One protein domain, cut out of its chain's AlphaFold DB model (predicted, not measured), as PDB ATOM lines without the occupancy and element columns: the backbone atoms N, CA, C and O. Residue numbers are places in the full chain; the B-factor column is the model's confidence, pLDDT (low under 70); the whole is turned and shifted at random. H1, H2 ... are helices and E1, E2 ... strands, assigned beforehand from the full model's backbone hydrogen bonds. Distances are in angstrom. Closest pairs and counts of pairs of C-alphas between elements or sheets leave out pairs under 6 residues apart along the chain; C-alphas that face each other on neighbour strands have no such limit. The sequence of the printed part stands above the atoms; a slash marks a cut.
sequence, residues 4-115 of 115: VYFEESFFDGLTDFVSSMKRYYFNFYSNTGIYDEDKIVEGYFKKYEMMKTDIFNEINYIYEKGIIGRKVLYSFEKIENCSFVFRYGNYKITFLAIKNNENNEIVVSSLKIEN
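Overview. This is residues 4 to 115 of the 115 residues of an uncharacterized protein of Candidatus Gracilibacteria bacterium (UniProt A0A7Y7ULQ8). A long helical hairpin opens as a V towards a twisted sheet of five strands: H1 runs along E5 with residues 8 to 17 near the sheet, while H2 only grazes the sheet with residues 51 to 63. The link between the helices lies at one end of the long axis and the turn between E2 and E3 at the other. The printed part has 112 residues, with named elements in the order E1, H1, H2, E2, E3, E4, E5; the sheet is mixed, in the order E1, E5, E4, E3, E2, and the class is mixed, helices and strands. The whole is a loose rod, with a radius of gyration of the C-alphas of 16.8 A and spans of 59 by 24 by 21 A.

Arrangement. E1, residues 4 to 6, is an edge strand and the parallel neighbour of E5, residues 105 to 114; N 5 and O 106 are 2.9 A apart, within hydrogen-bond range. H1, residues 8 to 30, is on the sheet at a height over the sheet of 10.8 A. It lies over E5 and runs along the strands, at 25 degrees to E5 on the local plane; their closest C-alphas, of Phe 10 and Ser 110, are 4.6 A apart. H2, residues 37 to 64, touches H1 with residues 37 to 48 alone, the closest C-alphas being those of Phe 26 and Ile 40, 6.5 A apart. The two form a helical hairpin, opposite ways at a steep tilt of 40 degrees. In H1 and H2 every O i to N i+4 pair is within hydrogen-bond range. E2, residues 69 to 76, E3, residues 79 to 88, E4, residues 91 to 100, and E5 form a meander, each strand the antiparallel neighbour of the one before. Within hydrogen-bond range are N 71 and O 83 of E2 and E3, 2.8 A, N 84 and O 95 of E3 and E4, 2.8 A, and N 112 and O 94 of E5 and E4, 2.7 A. H2 and E3 are near each other, while E2 and E5 are apart.

Along the chain. E1 begins at C-alpha 4, (-38.730, 18.263, 101.214), and is 6.8 A long. H1 spans 32.8 A and H2 39.8 A, ending at C-alpha 64, (-30.098, 18.535, 92.287). E2 spans 20.7 A and bends by 55 degrees at residue 73. E3 spans 28.4 A and E4 28.5 A. E5 spans 27.0 A, bends by 50 degrees at residue 109 and ends at C-alpha 114, (-35.284, -4.579, 96.073).

Size, cuts and confidence. The two C-alphas farthest apart, of Gly 33 and Glu 77, are 59.6 A from each other. The printed part has no cut and no long link; that from H1 to H2 is short, the others tight. The mean pLDDT of the printed part is 71.4; 35 residues are under 70, among them residues 51 to 69.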
ATOM      1  N   VAL A   4     -38.517  19.711 101.290       60.19
ATOM      2  CA  VAL A   4     -38.730  18.263 101.214       60.19
ATOM      3  C   VAL A   4     -39.320  17.784 102.531       60.19
ATOM      4  O   VAL A   4     -38.766  18.047 103.598       60.19
ATOM      5  N   TYR A   5     -40.443  17.086 102.437       68.38
ATOM      6  CA  TYR A   5     -41.146  16.475 103.556       68.38
ATOM      7  C   TYR A   5     -41.173  14.959 103.360       68.38
ATOM      8  O   TYR A   5     -41.279  14.476 102.233       68.38
ATOM      9  N   PHE A   6     -41.085  14.210 104.455       68.94
ATOM     10  CA  PHE A   6     -41.151  12.750 104.448       68.94
ATOM     11  C   PHE A   6     -42.404  12.309 105.197       68.94
ATOM     12  O   PHE A   6     -42.643  12.774 106.313       68.94
ATOM     13  N   GLU A   7     -43.203  11.436 104.588       73.00
ATOM     14  CA  GLU A   7     -44.321  10.789 105.278       73.00
ATOM     15  C   GLU A   7     -43.818   9.729 106.265       73.00
ATOM     16  O   GLU A   7     -42.716   9.202 106.125       73.00
ATOM     17  N   GLU A   8     -44.633   9.378 107.258       71.31
ATOM     18  CA  GLU A   8     -44.285   8.356 108.255       71.31
ATOM     19  C   GLU A   8     -43.955   6.998 107.600       71.31
ATOM     20  O   GLU A   8     -42.940   6.380 107.915       71.31
ATOM     21  N   SER A   9     -44.715   6.616 106.571       69.44
ATOM     22  CA  SER A   9     -44.512   5.409 105.754       69.44
ATOM     23  C   SER A   9     -43.161   5.344 105.034       69.44
ATOM     24  O   SER A   9     -42.691   4.257 104.687       69.44
ATOM     25  N   PHE A  10     -42.506   6.483 104.790       69.56
ATOM     26  CA  PHE A  10     -41.135   6.496 104.277       69.56
ATOM     27  C   PHE A  10     -40.161   5.894 105.300       69.56
ATOM     28  O   PHE A  10     -39.248   5.151 104.927       69.56
ATOM     29  N   PHE A  11     -40.368   6.179 106.589       70.81
ATOM     30  CA  PHE A  11     -39.521   5.675 107.666       70.81
ATOM     31  C   PHE A  11     -39.727   4.181 107.918       70.81
ATOM     32  O   PHE A  11     -38.757   3.510 108.273       70.81
ATOM     33  N   ASP A  12     -40.918   3.638 107.659       74.06
ATOM     34  CA  ASP A  12     -41.162   2.190 107.709       74.06
ATOM     35  C   ASP A  12     -40.293   1.451 106.682       74.06
ATOM     36  O   ASP A  12     -39.522   0.556 107.034       74.06
ATOM     37  N   GLY A  13     -40.312   1.900 105.421       70.75
ATOM     38  CA  GLY A  13     -39.485   1.310 104.361       70.75
ATOM     39  C   GLY A  13     -37.982   1.449 104.625       70.75
ATOM     40  O   GLY A  13     -37.200   0.541 104.325       70.75
ATOM     41  N   LEU A  14     -37.564   2.564 105.234       69.50
ATOM     42  CA  LEU A  14     -36.184   2.740 105.682       69.50
ATOM     43  C   LEU A  14     -35.846   1.747 106.806       69.50
ATOM     44  O   LEU A  14     -34.807   1.093 106.753       69.50
ATOM     45  N   THR A  15     -36.730   1.583 107.791       70.81
ATOM     46  CA  THR A  15     -36.551   0.666 108.927       70.81
ATOM     47  C   THR A  15     -36.448  -0.794 108.478       70.81
ATOM     48  O   THR A  15     -35.602  -1.541 108.984       70.81
ATOM     49  N   ASP A  16     -37.235  -1.200 107.483       75.25
ATOM     50  CA  ASP A  16     -37.187  -2.544 106.898       75.25
ATOM     51  C   ASP A  16     -35.871  -2.818 106.168       75.25
ATOM     52  O   ASP A  16     -35.267  -3.891 106.317       75.25
ATOM     53  N   PHE A  17     -35.377  -1.837 105.412       71.06
ATOM     54  CA  PHE A  17     -34.071  -1.925 104.767       71.06
ATOM     55  C   PHE A  17     -32.946  -2.059 105.791       71.06
ATOM     56  O   PHE A  17     -32.102  -2.948 105.673       71.06
ATOM     57  N   VAL A  18     -32.977  -1.238 106.839       68.88
ATOM     58  CA  VAL A  18     -32.021  -1.282 107.951       68.88
ATOM     59  C   VAL A  18     -32.040  -2.651 108.625       68.88
ATOM     60  O   VAL A  18     -30.998  -3.283 108.794       68.88
ATOM     61  N   SER A  19     -33.227  -3.177 108.919       73.06
ATOM     62  CA  SER A  19     -33.392  -4.502 109.519       73.06
ATOM     63  C   SER A  19     -32.855  -5.624 108.623       73.06
ATOM     64  O   SER A  19     -32.185  -6.543 109.105       73.06
ATOM     65  N   SER A  20     -33.092  -5.539 107.312       72.38
ATOM     66  CA  SER A  20     -32.589  -6.502 106.326       72.38
ATOM     67  C   SER A  20     -31.065  -6.452 106.208       72.38
ATOM     68  O   SER A  20     -30.404  -7.494 106.208       72.38
ATOM     69  N   MET A  21     -30.490  -5.248 106.197       68.81
ATOM     70  CA  MET A  21     -29.045  -5.035 106.189       68.81
ATOM     71  C   MET A  21     -28.385  -5.554 107.462       68.81
ATOM     72  O   MET A  21     -27.350  -6.213 107.373       68.81
ATOM     73  N   LYS A  22     -28.997  -5.335 108.634       72.75
ATOM     74  CA  LYS A  22     -28.521  -5.878 109.914       72.75
ATOM     75  C   LYS A  22     -28.403  -7.395 109.855       72.75
ATOM     76  O   LYS A  22     -27.366  -7.943 110.217       72.75
ATOM     77  N   ARG A  23     -29.444  -8.070 109.353       76.94
ATOM     78  CA  ARG A  23     -29.444  -9.531 109.182       76.94
ATOM     79  C   ARG A  23     -28.371  -9.990 108.198       76.94
ATOM     80  O   ARG A  23     -27.663 -10.945 108.496       76.94
ATOM     81  N   TYR A  24     -28.229  -9.311 107.058       76.00
ATOM     82  CA  TYR A  24     -27.196  -9.635 106.071       76.00
ATOM     83  C   TYR A  24     -25.790  -9.516 106.665       76.00
ATOM     84  O   TYR A  24     -25.009 -10.459 106.573       76.00
ATOM     85  N   TYR A  25     -25.484  -8.390 107.317       69.94
ATOM     86  CA  TYR A  25     -24.173  -8.146 107.921       69.94
ATOM     87  C   TYR A  25     -23.864  -9.156 109.021       69.94
ATOM     88  O   TYR A  25     -22.788  -9.748 109.028       69.94
ATOM     89  N   PHE A  26     -24.831  -9.400 109.907       75.44
ATOM     90  CA  PHE A  26     -24.687 -10.400 110.954       75.44
ATOM     91  C   PHE A  26     -24.365 -11.776 110.364       75.44
ATOM     92  O   PHE A  26     -23.359 -12.367 110.730       75.44
ATOM     93  N   ASN A  27     -25.143 -12.242 109.383       78.81
ATOM     94  CA  ASN A  27     -24.918 -13.540 108.740       78.81
ATOM     95  C   ASN A  27     -23.587 -13.622 107.979       78.81
ATOM     96  O   ASN A  27     -22.997 -14.696 107.890       78.81
ATOM     97  N   PHE A  28     -23.125 -12.507 107.408       79.31
ATOM     98  CA  PHE A  28     -21.878 -12.464 106.652       79.31
ATOM     99  C   PHE A  28     -20.654 -12.632 107.560       79.31
ATOM    100  O   PHE A  28     -19.717 -13.340 107.199       79.31
ATOM    101  N   TYR A  29     -20.662 -12.003 108.741       77.25
ATOM    102  CA  TYR A  29     -19.508 -12.003 109.642       77.25
ATOM    103  C   TYR A  29     -19.590 -13.034 110.774       77.25
ATOM    104  O   TYR A  29     -18.536 -13.441 111.266       77.25
ATOM    105  N   SER A  30     -20.783 -13.507 111.154       75.50
ATOM    106  CA  SER A  30     -20.983 -14.401 112.310       75.50
ATOM    107  C   SER A  30     -20.166 -15.691 112.237       75.50
ATOM    108  O   SER A  30     -19.650 -16.154 113.248       75.50
ATOM    109  N   ASN A  31     -19.981 -16.240 111.035       76.88
ATOM    110  CA  ASN A  31     -19.248 -17.491 110.825       76.88
ATOM    111  C   ASN A  31     -17.756 -17.291 110.514       76.88
ATOM    112  O   ASN A  31     -17.052 -18.261 110.246       76.88
ATOM    113  N   THR A  32     -17.261 -16.049 110.507       75.56
ATOM    114  CA  THR A  32     -15.867 -15.776 110.119       75.56
ATOM    115  C   THR A  32     -14.871 -16.063 111.237       75.56
ATOM    116  O   THR A  32     -13.696 -16.265 110.952       75.56
ATOM    117  N   GLY A  33     -15.303 -16.045 112.504       73.00
ATOM    118  CA  GLY A  33     -14.423 -16.161 113.676       73.00
ATOM    119  C   GLY A  33     -13.437 -14.994 113.858       73.00
ATOM    120  O   GLY A  33     -12.687 -14.977 114.829       73.00
ATOM    121  N   ILE A  34     -13.431 -14.022 112.938       72.88
ATOM    122  CA  ILE A  34     -12.534 -12.855 112.932       72.88
ATOM    123  C   ILE A  34     -13.122 -11.711 113.767       72.88
ATOM    124  O   ILE A  34     -12.386 -10.934 114.374       72.88
ATOM    125  N   TYR A  35     -14.449 -11.614 113.805       74.44
ATOM    126  CA  TYR A  35     -15.185 -10.595 114.541       74.44
ATOM    127  C   TYR A  35     -16.017 -11.257 115.642       74.44
ATOM    128  O   TYR A  35     -16.712 -12.237 115.382       74.44
ATOM    129  N   ASP A  36     -15.939 -10.717 116.858       80.06
ATOM    130  CA  ASP A  36     -16.898 -11.020 117.923       80.06
ATOM    131  C   ASP A  36     -18.213 -10.255 117.689       80.06
ATOM    132  O   ASP A  36     -18.279  -9.341 116.861       80.06
ATOM    133  N   GLU A  37     -19.281 -10.665 118.377       73.88
ATOM    134  CA  GLU A  37     -20.631 -10.116 118.183       73.88
ATOM    135  C   GLU A  37     -20.664  -8.586 118.334       73.88
ATOM    136  O   GLU A  37     -21.242  -7.898 117.488       73.88
ATOM    137  N   ASP A  38     -19.957  -8.047 119.329       78.88
ATOM    138  CA  ASP A  38     -19.882  -6.608 119.584       78.88
ATOM    139  C   ASP A  38     -19.229  -5.850 118.419       78.88
ATOM    140  O   ASP A  38     -19.767  -4.838 117.962       78.88
ATOM    141  N   LYS A  39     -18.128  -6.361 117.850       79.38
ATOM    142  CA  LYS A  39     -17.483  -5.742 116.678       79.38
ATOM    143  C   LYS A  39     -18.315  -5.871 115.403       79.38
ATOM    144  O   LYS A  39     -18.240  -4.991 114.543       79.38
ATOM    145  N   ILE A  40     -19.101  -6.942 115.252       74.75
ATOM    146  CA  ILE A  40     -20.054  -7.079 114.135       74.75
ATOM    147  C   ILE A  40     -21.129  -5.996 114.245       74.75
ATOM    148  O   ILE A  40     -21.447  -5.336 113.253       74.75
ATOM    149  N   VAL A  41     -21.663  -5.787 115.450       71.94
ATOM    150  CA  VAL A  41     -22.687  -4.778 115.734       71.94
ATOM    151  C   VAL A  41     -22.131  -3.359 115.568       71.94
ATOM    152  O   VAL A  41     -22.759  -2.538 114.899       71.94
ATOM    153  N   GLU A  42     -20.937  -3.071 116.085       75.31
ATOM    154  CA  GLU A  42     -20.266  -1.774 115.935       75.31
ATOM    155  C   GLU A  42     -19.944  -1.468 114.461       75.31
ATOM    156  O   GLU A  42     -20.249  -0.382 113.957       75.31
ATOM    157  N   GLY A  43     -19.393  -2.445 113.731       73.19
ATOM    158  CA  GLY A  43     -19.116  -2.326 112.299       73.19
ATOM    159  C   GLY A  43     -20.385  -2.115 111.469       73.19
ATOM    160  O   GLY A  43     -20.385  -1.307 110.535       73.19
ATOM    161  N   TYR A  44     -21.479  -2.785 111.842       72.25
ATOM    162  CA  TYR A  44     -22.799  -2.554 111.266       72.25
ATOM    163  C   TYR A  44     -23.282  -1.122 111.523       72.25
ATOM    164  O   TYR A  44     -23.641  -0.447 110.563       72.25
ATOM    165  N   PHE A  45     -23.254  -0.628 112.767       69.44
ATOM    166  CA  PHE A  45     -23.714   0.728 113.091       69.44
ATOM    167  C   PHE A  45     -22.907   1.800 112.361       69.44
ATOM    168  O   PHE A  45     -23.486   2.728 111.799       69.44
ATOM    169  N   LYS A  46     -21.582   1.644 112.293       74.25
ATOM    170  CA  LYS A  46     -20.712   2.576 111.570       74.25
ATOM    171  C   LYS A  46     -21.036   2.612 110.076       74.25
ATOM    172  O   LYS A  46     -21.155   3.690 109.498       74.25
ATOM    173  N   LYS A  47     -21.216   1.445 109.451       70.75
ATOM    174  CA  LYS A  47     -21.589   1.363 108.034       70.75
ATOM    175  C   LYS A  47     -23.022   1.830 107.783       70.75
ATOM    176  O   LYS A  47     -23.278   2.433 106.750       70.75
ATOM    177  N   TYR A  48     -23.932   1.593 108.724       66.88
ATOM    178  CA  TYR A  48     -25.304   2.078 108.677       66.88
ATOM    179  C   TYR A  48     -25.369   3.605 108.719       66.88
ATOM    180  O   TYR A  48     -26.028   4.183 107.865       66.88
ATOM    181  N   GLU A  49     -24.665   4.266 109.640       65.94
ATOM    182  CA  GLU A  49     -24.643   5.735 109.697       65.94
ATOM    183  C   GLU A  49     -24.037   6.339 108.424       65.94
ATOM    184  O   GLU A  49     -24.568   7.317 107.896       65.94
ATOM    185  N   MET A  50     -22.998   5.706 107.862       70.31
ATOM    186  CA  MET A  50     -22.469   6.083 106.545       70.31
ATOM    187  C   MET A  50     -23.525   5.902 105.449       70.31
ATOM    188  O   MET A  50     -23.827   6.851 104.745       70.31
ATOM    189  N   MET A  51     -24.171   4.735 105.360       66.81
ATOM    190  CA  MET A  51     -25.198   4.453 104.349       66.81
ATOM    191  C   MET A  51     -26.433   5.341 104.480       66.81
ATOM    192  O   MET A  51     -26.984   5.760 103.473       66.81
ATOM    193  N   LYS A  52     -26.893   5.626 105.698       64.94
ATOM    194  CA  LYS A  52     -28.000   6.546 105.959       64.94
ATOM    195  C   LYS A  52     -27.632   7.935 105.455       64.94
ATOM    196  O   LYS A  52     -28.390   8.517 104.688       64.94
ATOM    197  N   THR A  53     -26.458   8.425 105.840       67.31
ATOM    198  CA  THR A  53     -25.923   9.707 105.373       67.31
ATOM    199  C   THR A  53     -25.803   9.734 103.853       67.31
ATOM    200  O   THR A  53     -26.272  10.682 103.238       67.31
ATOM    201  N   ASP A  54     -25.282   8.677 103.235       66.31
ATOM    202  CA  ASP A  54     -25.111   8.570 101.786       66.31
ATOM    203  C   ASP A  54     -26.451   8.477 101.054       66.31
ATOM    204  O   ASP A  54     -26.627   9.144 100.048       66.31
ATOM    205  N   ILE A  55     -27.433   7.731 101.570       64.25
ATOM    206  CA  ILE A  55     -28.789   7.661 101.005       64.25
ATOM    207  C   ILE A  55     -29.477   9.022 101.110       64.25
ATOM    208  O   ILE A  55     -30.085   9.459 100.141       64.25
ATOM    209  N   PHE A  56     -29.379   9.719 102.245       65.00
ATOM    210  CA  PHE A  56     -29.949  11.063 102.382       65.00
ATOM    211  C   PHE A  56     -29.219  12.087 101.508       65.00
ATOM    212  O   PHE A  56     -29.868  12.921 100.879       65.00
ATOM    213  N   ASN A  57     -27.893  12.010 101.424       64.69
ATOM    214  CA  ASN A  57     -27.087  12.862 100.559       64.69
ATOM    215  C   ASN A  57     -27.373  12.587  99.086       64.69
ATOM    216  O   ASN A  57     -27.498  13.538  98.329       64.69
ATOM    217  N   GLU A  58     -27.547  11.328  98.687       59.12
ATOM    218  CA  GLU A  58     -27.954  10.946  97.338       59.12
ATOM    219  C   GLU A  58     -29.390  11.368  97.059       59.12
ATOM    220  O   GLU A  58     -29.644  11.915  96.006       59.12
ATOM    221  N   ILE A  59     -30.339  11.243  97.987       59.72
ATOM    222  CA  ILE A  59     -31.698  11.787  97.804       59.72
ATOM    223  C   ILE A  59     -31.648  13.311  97.592       59.72
ATOM    224  O   ILE A  59     -32.303  13.831  96.685       59.72
ATOM    225  N   ASN A  60     -30.822  14.020  98.367       57.56
ATOM    226  CA  ASN A  60     -30.604  15.460  98.214       57.56
ATOM    227  C   ASN A  60     -29.863  15.807  96.907       57.56
ATOM    228  O   ASN A  60     -30.201  16.786  96.250       57.56
ATOM    229  N   TYR A  61     -28.900  14.987  96.484       55.47
ATOM    230  CA  TYR A  61     -28.154  15.141  95.236       55.47
ATOM    231  C   TYR A  61     -28.992  14.771  94.004       55.47
ATOM    232  O   TYR A  61     -28.907  15.427  92.972       55.47
ATOM    233  N   ILE A  62     -29.859  13.764  94.098       49.56
ATOM    234  CA  ILE A  62     -30.845  13.350  93.092       49.56
ATOM    235  C   ILE A  62     -31.827  14.492  92.837       49.56
ATOM    236  O   ILE A  62     -32.172  14.752  91.683       49.56
ATOM    237  N   TYR A  63     -32.222  15.205  93.892       52.62
ATOM    238  CA  TYR A  63     -32.990  16.439  93.790       52.62
ATOM    239  C   TYR A  63     -32.235  17.551  93.026       52.62
ATOM    240  O   TYR A  63     -32.877  18.356  92.351       52.62
ATOM    241  N   GLU A  64     -30.897  17.558  93.034       47.91
ATOM    242  CA  GLU A  64     -30.098  18.535  92.287       47.91
ATOM    243  C   GLU A  64     -29.688  18.080  90.870       47.91
ATOM    244  O   GLU A  64     -29.795  18.894  89.952       47.91
ATOM    245  N   LYS A  65     -29.242  16.828  90.637       47.41
ATOM    246  CA  LYS A  65     -28.739  16.333  89.325       47.41
ATOM    247  C   LYS A  65     -28.802  14.810  89.046       47.41
ATOM    248  O   LYS A  65     -28.399  14.406  87.958       47.41
ATOM    249  N   GLY A  66     -29.278  13.949  89.951       52.22
ATOM    250  CA  GLY A  66     -28.905  12.514  89.949       52.22
ATOM    251  C   GLY A  66     -29.962  11.439  89.632       52.22
ATOM    252  O   GLY A  66     -29.782  10.295  90.036       52.22
ATOM    253  N   ILE A  67     -31.082  11.731  88.961       55.25
ATOM    254  CA  ILE A  67     -32.125  10.707  88.730       55.25
ATOM    255  C   ILE A  67     -31.723   9.711  87.621       55.25
ATOM    256  O   ILE A  67     -31.663  10.081  86.451       55.25
ATOM    257  N   ILE A  68     -31.557   8.423  87.964       59.66
ATOM    258  CA  ILE A  68     -31.292   7.340  86.987       59.66
ATOM    259  C   ILE A  68     -32.567   6.951  86.212       59.66
ATOM    260  O   ILE A  68     -32.505   6.480  85.077       59.66
ATOM    261  N   GLY A  69     -33.745   7.179  86.803       57.94
ATOM    262  CA  GLY A  69     -35.036   7.051  86.130       57.94
ATOM    263  C   GLY A  69     -36.155   7.785  86.869       57.94
ATOM    264  O   GLY A  69     -36.323   7.614  88.075       57.94
ATOM    265  N   ARG A  70     -36.920   8.601  86.134       73.38
ATOM    266  CA  ARG A  70     -38.124   9.303  86.605       73.38
ATOM    267  C   ARG A  70     -39.321   8.817  85.801       73.38
ATOM    268  O   ARG A  70     -39.291   8.862  84.574       73.38
ATOM    269  N   LYS A  71     -40.401   8.439  86.478       75.00
ATOM    270  CA  LYS A  71     -41.697   8.182  85.848       75.00
ATOM    271  C   LYS A  71     -42.758   9.062  86.490       75.00
ATOM    272  O   LYS A  71     -43.068   8.888  87.664       75.00
ATOM    273  N   VAL A  72     -43.328   9.987  85.720       73.44
ATOM    274  CA  VAL A  72     -44.555  10.681  86.130       73.44
ATOM    275  C   VAL A  72     -45.691   9.669  86.038       73.44
ATOM    276  O   VAL A  72     -45.925   9.090  84.979       73.44
ATOM    277  N   LEU A  73     -46.334   9.393  87.166       76.69
ATOM    278  CA  LEU A  73     -47.452   8.457  87.245       76.69
ATOM    279  C   LEU A  73     -48.746   9.165  86.844       76.69
ATOM    280  O   LEU A  73     -49.511   8.645  86.038       76.69
ATOM    281  N   TYR A  74     -48.956  10.367  87.381       77.00
ATOM    282  CA  TYR A  74     -50.065  11.253  87.046       77.00
ATOM    283  C   TYR A  74     -49.686  12.696  87.389       77.00
ATOM    284  O   TYR A  74     -48.928  12.954  88.329       77.00
ATOM    285  N   SER A  75     -50.211  13.630  86.603       75.56
ATOM    286  CA  SER A  75     -50.032  15.064  86.787       75.56
ATOM    287  C   SER A  75     -51.389  15.742  86.670       75.56
ATOM    288  O   SER A  75     -52.125  15.519  85.711       75.56
ATOM    289  N   PHE A  76     -51.709  16.546  87.672       75.06
ATOM    290  CA  PHE A  76     -52.784  17.530  87.646       75.06
ATOM    291  C   PHE A  76     -52.126  18.910  87.673       75.06
ATOM    292  O   PHE A  76     -50.982  19.004  88.114       75.06
ATOM    293  N   GLU A  77     -52.821  19.967  87.236       74.00
ATOM    294  CA  GLU A  77     -52.270  21.326  87.006       74.00
ATOM    295  C   GLU A  77     -51.205  21.794  88.016       74.00
ATOM    296  O   GLU A  77     -50.262  22.489  87.649       74.00
ATOM    297  N   LYS A  78     -51.343  21.404  89.288       77.81
ATOM    298  CA  LYS A  78     -50.505  21.843  90.409       77.81
ATOM    299  C   LYS A  78     -49.741  20.719  91.115       77.81
ATOM    300  O   LYS A  78     -48.871  21.008  91.931       77.81
ATOM    301  N   ILE A  79     -50.043  19.452  90.827       77.44
ATOM    302  CA  ILE A  79     -49.508  18.294  91.555       77.44
ATOM    303  C   ILE A  79     -48.960  17.264  90.570       77.44
ATOM    304  O   ILE A  79     -49.674  16.783  89.693       77.44
ATOM    305  N   GLU A  80     -47.711  16.858  90.766       79.62
ATOM    306  CA  GLU A  80     -47.072  15.774  90.020       79.62
ATOM    307  C   GLU A  80     -46.740  14.610  90.949       79.62
ATOM    308  O   GLU A  80     -45.941  14.746  91.871       79.62
ATOM    309  N   ASN A  81     -47.293  13.435  90.663       79.31
ATOM    310  CA  ASN A  81     -46.875  12.195  91.301       79.31
ATOM    311  C   ASN A  81     -45.776  11.542  90.470       79.31
ATOM    312  O   ASN A  81     -45.968  11.212  89.296       79.31
ATOM    313  N   CYS A  82     -44.617  11.358  91.082       78.62
ATOM    314  CA  CYS A  82     -43.425  10.841  90.439       78.62
ATOM    315  C   CYS A  82     -42.926   9.602  91.179       78.62
ATOM    316  O   CYS A  82     -42.838   9.580  92.400       78.62
ATOM    317  N   SER A  83     -42.540   8.586  90.418       79.12
ATOM    318  CA  SER A  83     -41.696   7.504  90.903       79.12
ATOM    319  C   SER A  83     -40.268   7.756  90.438       79.12
ATOM    320  O   SER A  83     -40.027   8.059  89.264       79.12
ATOM    321  N   PHE A  84     -39.329   7.627  91.363       76.88
ATOM    322  CA  PHE A  84     -37.903   7.753  91.120       76.88
ATOM    323  C   PHE A  84     -37.224   6.434  91.441       76.88
ATOM    324  O   PHE A  84     -37.597   5.763  92.401       76.88
ATOM    325  N   VAL A  85     -36.229   6.068  90.637       71.62
ATOM    326  CA  VAL A  85     -35.437   4.852  90.828       71.62
ATOM    327  C   VAL A  85     -33.956   5.201  90.825       71.62
ATOM    328  O   VAL A  85     -33.484   5.912  89.934       71.62
ATOM    329  N   PHE A  86     -33.222   4.641  91.782       72.38
ATOM    330  CA  PHE A  86     -31.765   4.660  91.811       72.38
ATOM    331  C   PHE A  86     -31.189   3.311  92.266       72.38
ATOM    332  O   PHE A  86     -31.916   2.414  92.701       72.38
ATOM    333  N   ARG A  87     -29.874   3.140  92.110       64.94
ATOM    334  CA  ARG A  87     -29.140   1.941  92.528       64.94
ATOM    335  C   ARG A  87     -28.082   2.301  93.559       64.94
ATOM    336  O   ARG A  87     -27.351   3.264  93.360       64.94
ATOM    337  N   TYR A  88     -27.973   1.485  94.602       62.56
ATOM    338  CA  TYR A  88     -26.915   1.561  95.603       62.56
ATOM    339  C   TYR A  88     -26.322   0.165  95.828       62.56
ATOM    340  O   TYR A  88     -26.961  -0.714  96.411       62.56
ATOM    341  N   GLY A  89     -25.104  -0.063  95.333       69.56
ATOM    342  CA  GLY A  89     -24.526  -1.408  95.283       69.56
ATOM    343  C   GLY A  89     -25.426  -2.366  94.491       69.56
ATOM    344  O   GLY A  89     -25.751  -2.091  93.337       69.56
ATOM    345  N   ASN A  90     -25.854  -3.462  95.125       70.25
ATOM    346  CA  ASN A  90     -26.785  -4.433  94.532       70.25
ATOM    347  C   ASN A  90     -28.261  -4.050  94.712       70.25
ATOM    348  O   ASN A  90     -29.125  -4.633  94.072       70.25
ATOM    349  N   TYR A  91     -28.559  -3.047  95.537       65.31
ATOM    350  CA  TYR A  91     -29.929  -2.688  95.867       65.31
ATOM    351  C   TYR A  91     -30.497  -1.701  94.851       65.31
ATOM    352  O   TYR A  91     -29.878  -0.688  94.506       65.31
ATOM    353  N   LYS A  92     -31.718  -1.969  94.399       75.50
ATOM    354  CA  LYS A  92     -32.550  -1.039  93.645       75.50
ATOM    355  C   LYS A  92     -33.512  -0.358  94.608       75.50
ATOM    356  O   LYS A  92     -34.333  -1.011  95.246       75.50
ATOM    357  N   ILE A  93     -33.438   0.963  94.665       75.25
ATOM    358  CA  ILE A  93     -34.239   1.782  95.565       75.25
ATOM    359  C   ILE A  93     -35.206   2.604  94.718       75.25
ATOM    360  O   ILE A  93     -34.809   3.302  93.786       75.25
ATOM    361  N   THR A  94     -36.492   2.486  95.020       80.44
ATOM    362  CA  THR A  94     -37.571   3.224  94.366       80.44
ATOM    363  C   THR A  94     -38.263   4.081  95.407       80.44
ATOM    364  O   THR A  94     -38.649   3.558  96.445       80.44
ATOM    365  N   PHE A  95     -38.470   5.362  95.138       76.69
ATOM    366  CA  PHE A  95     -39.298   6.203  95.996       76.69
ATOM    367  C   PHE A  95     -40.402   6.882  95.201       76.69
ATOM    368  O   PHE A  95     -40.246   7.201  94.019       76.69
ATOM    369  N   LEU A  96     -41.543   7.052  95.853       81.44
ATOM    370  CA  LEU A  96     -42.674   7.802  95.332       81.44
ATOM    371  C   LEU A  96     -42.655   9.178  95.979       81.44
ATOM    372  O   LEU A  96     -42.496   9.293  97.195       81.44
ATOM    373  N   ALA A  97     -42.787  10.213  95.161       79.94
ATOM    374  CA  ALA A  97     -42.892  11.569  95.651       79.94
ATOM    375  C   ALA A  97     -43.994  12.341  94.936       79.94
ATOM    376  O   ALA A  97     -44.217  12.203  93.731       79.94
ATOM    377  N   ILE A  98     -44.640  13.201  95.703       80.12
ATOM    378  CA  ILE A  98     -45.651  14.143  95.270       80.12
ATOM    379  C   ILE A  98     -44.988  15.511  95.248       80.12
ATOM    380  O   ILE A  98     -44.611  16.047  96.286       80.12
ATOM    381  N   LYS A  99     -44.832  16.082  94.058       78.25
ATOM    382  CA  LYS A  99     -44.361  17.451  93.885       78.25
ATOM    383  C   LYS A  99     -45.562  18.377  93.783       78.25
ATOM    384  O   LYS A  99     -46.389  18.226  92.885       78.25
ATOM    385  N   ASN A 100     -45.625  19.358  94.669       79.00
ATOM    386  CA  ASN A 100     -46.505  20.501  94.539       79.00
ATOM    387  C   ASN A 100     -45.761  21.611  93.778       79.00
ATOM    388  O   ASN A 100     -44.741  22.145  94.223       79.00
ATOM    389  N   ASN A 101     -46.263  21.923  92.586       76.69
ATOM    390  CA  ASN A 101     -45.668  22.896  91.680       76.69
ATOM    391  C   ASN A 101     -45.949  24.354  92.095       76.69
ATOM    392  O   ASN A 101     -45.225  25.238  91.648       76.69
ATOM    393  N   GLU A 102     -46.949  24.627  92.942       81.44
ATOM    394  CA  GLU A 102     -47.282  26.000  93.362       81.44
ATOM    395  C   GLU A 102     -46.325  26.539  94.418       81.44
ATOM    396  O   GLU A 102     -45.898  27.691  94.359       81.44
ATOM    397  N   ASN A 103     -45.995  25.704  95.397       80.00
ATOM    398  CA  ASN A 103     -45.178  26.087  96.542       80.00
ATOM    399  C   ASN A 103     -43.778  25.464  96.507       80.00
ATOM    400  O   ASN A 103     -42.986  25.696  97.419       80.00
ATOM    401  N   ASN A 104     -43.448  24.739  95.431       71.25
ATOM    402  CA  ASN A 104     -42.176  24.046  95.277       71.25
ATOM    403  C   ASN A 104     -41.906  23.101  96.462       71.25
ATOM    404  O   ASN A 104     -40.807  23.072  97.014       71.25
ATOM    405  N   GLU A 105     -42.908  22.329  96.869       75.38
ATOM    406  CA  GLU A 105     -42.765  21.313  97.911       75.38
ATOM    407  C   GLU A 105     -42.724  19.920  97.298       75.38
ATOM    408  O   GLU A 105     -43.382  19.639  96.294       75.38
ATOM    409  N   ILE A 106     -41.926  19.041  97.892       73.94
ATOM    410  CA  ILE A 106     -41.861  17.635  97.509       73.94
ATOM    411  C   ILE A 106     -42.125  16.814  98.759       73.94
ATOM    412  O   ILE A 106     -41.394  16.915  99.741       73.94
ATOM    413  N   VAL A 107     -43.167  15.996  98.713       76.50
ATOM    414  CA  VAL A 107     -43.496  15.036  99.763       76.50
ATOM    415  C   VAL A 107     -43.091  13.658  99.274       76.50
ATOM    416  O   VAL A 107     -43.606  13.194  98.261       76.50
ATOM    417  N   VAL A 108     -42.160  13.000  99.958       75.56
ATOM    418  CA  VAL A 108     -41.793  11.610  99.673       75.56
ATOM    419  C   VAL A 108     -42.699  10.705 100.498       75.56
ATOM    420  O   VAL A 108     -42.660  10.741 101.728       75.56
ATOM    421  N   SER A 109     -43.523   9.914  99.816       75.19
ATOM    422  CA  SER A 109     -44.605   9.146 100.434       75.19
ATOM    423  C   SER A 109     -44.245   7.684 100.682       75.19
ATOM    424  O   SER A 109     -44.789   7.034 101.576       75.19
ATOM    425  N   SER A 110     -43.323   7.120  99.898       73.81
ATOM    426  CA  SER A 110     -42.901   5.735 100.108       73.81
ATOM    427  C   SER A 110     -41.526   5.420  99.544       73.81
ATOM    428  O   SER A 110     -41.017   6.098  98.649       73.81
ATOM    429  N   LEU A 111     -40.947   4.347 100.084       77.69
ATOM    430  CA  LEU A 111     -39.660   3.779  99.715       77.69
ATOM    431  C   LEU A 111     -39.832   2.268  99.524       77.69
ATOM    432  O   LEU A 111     -40.306   1.573 100.418       77.69
ATOM    433  N   LYS A 112     -39.434   1.752  98.364       77.94
ATOM    434  CA  LYS A 112     -39.358   0.321  98.071       77.94
ATOM    435  C   LYS A 112     -37.922  -0.039  97.734       77.94
ATOM    436  O   LYS A 112     -37.336   0.557  96.832       77.94
ATOM    437  N   ILE A 113     -37.382  -1.035  98.427       71.69
ATOM    438  CA  ILE A 113     -36.011  -1.500  98.226       71.69
ATOM    439  C   ILE A 113     -36.038  -2.967  97.807       71.69
ATOM    440  O   ILE A 113     -36.647  -3.805  98.465       71.69
ATOM    441  N   GLU A 114     -35.405  -3.253  96.675       74.81
ATOM    442  CA  GLU A 114     -35.284  -4.579  96.073       74.81
ATOM    443  C   GLU A 114     -33.789  -4.934  96.012       74.81
ATOM    444  O   GLU A 114     -32.967  -4.055  95.753       74.81
ATOM    445  N   ASN A 115     -33.433  -6.191  96.283       70.50
ATOM    446  CA  ASN A 115     -32.066  -6.721  96.147       70.50
ATOM    447  C   ASN A 115     -31.928  -7.494  94.831       70.50
ATOM    448  O   ASN A 115     -32.959  -8.059  94.394       70.50
TER     449      ASN A 115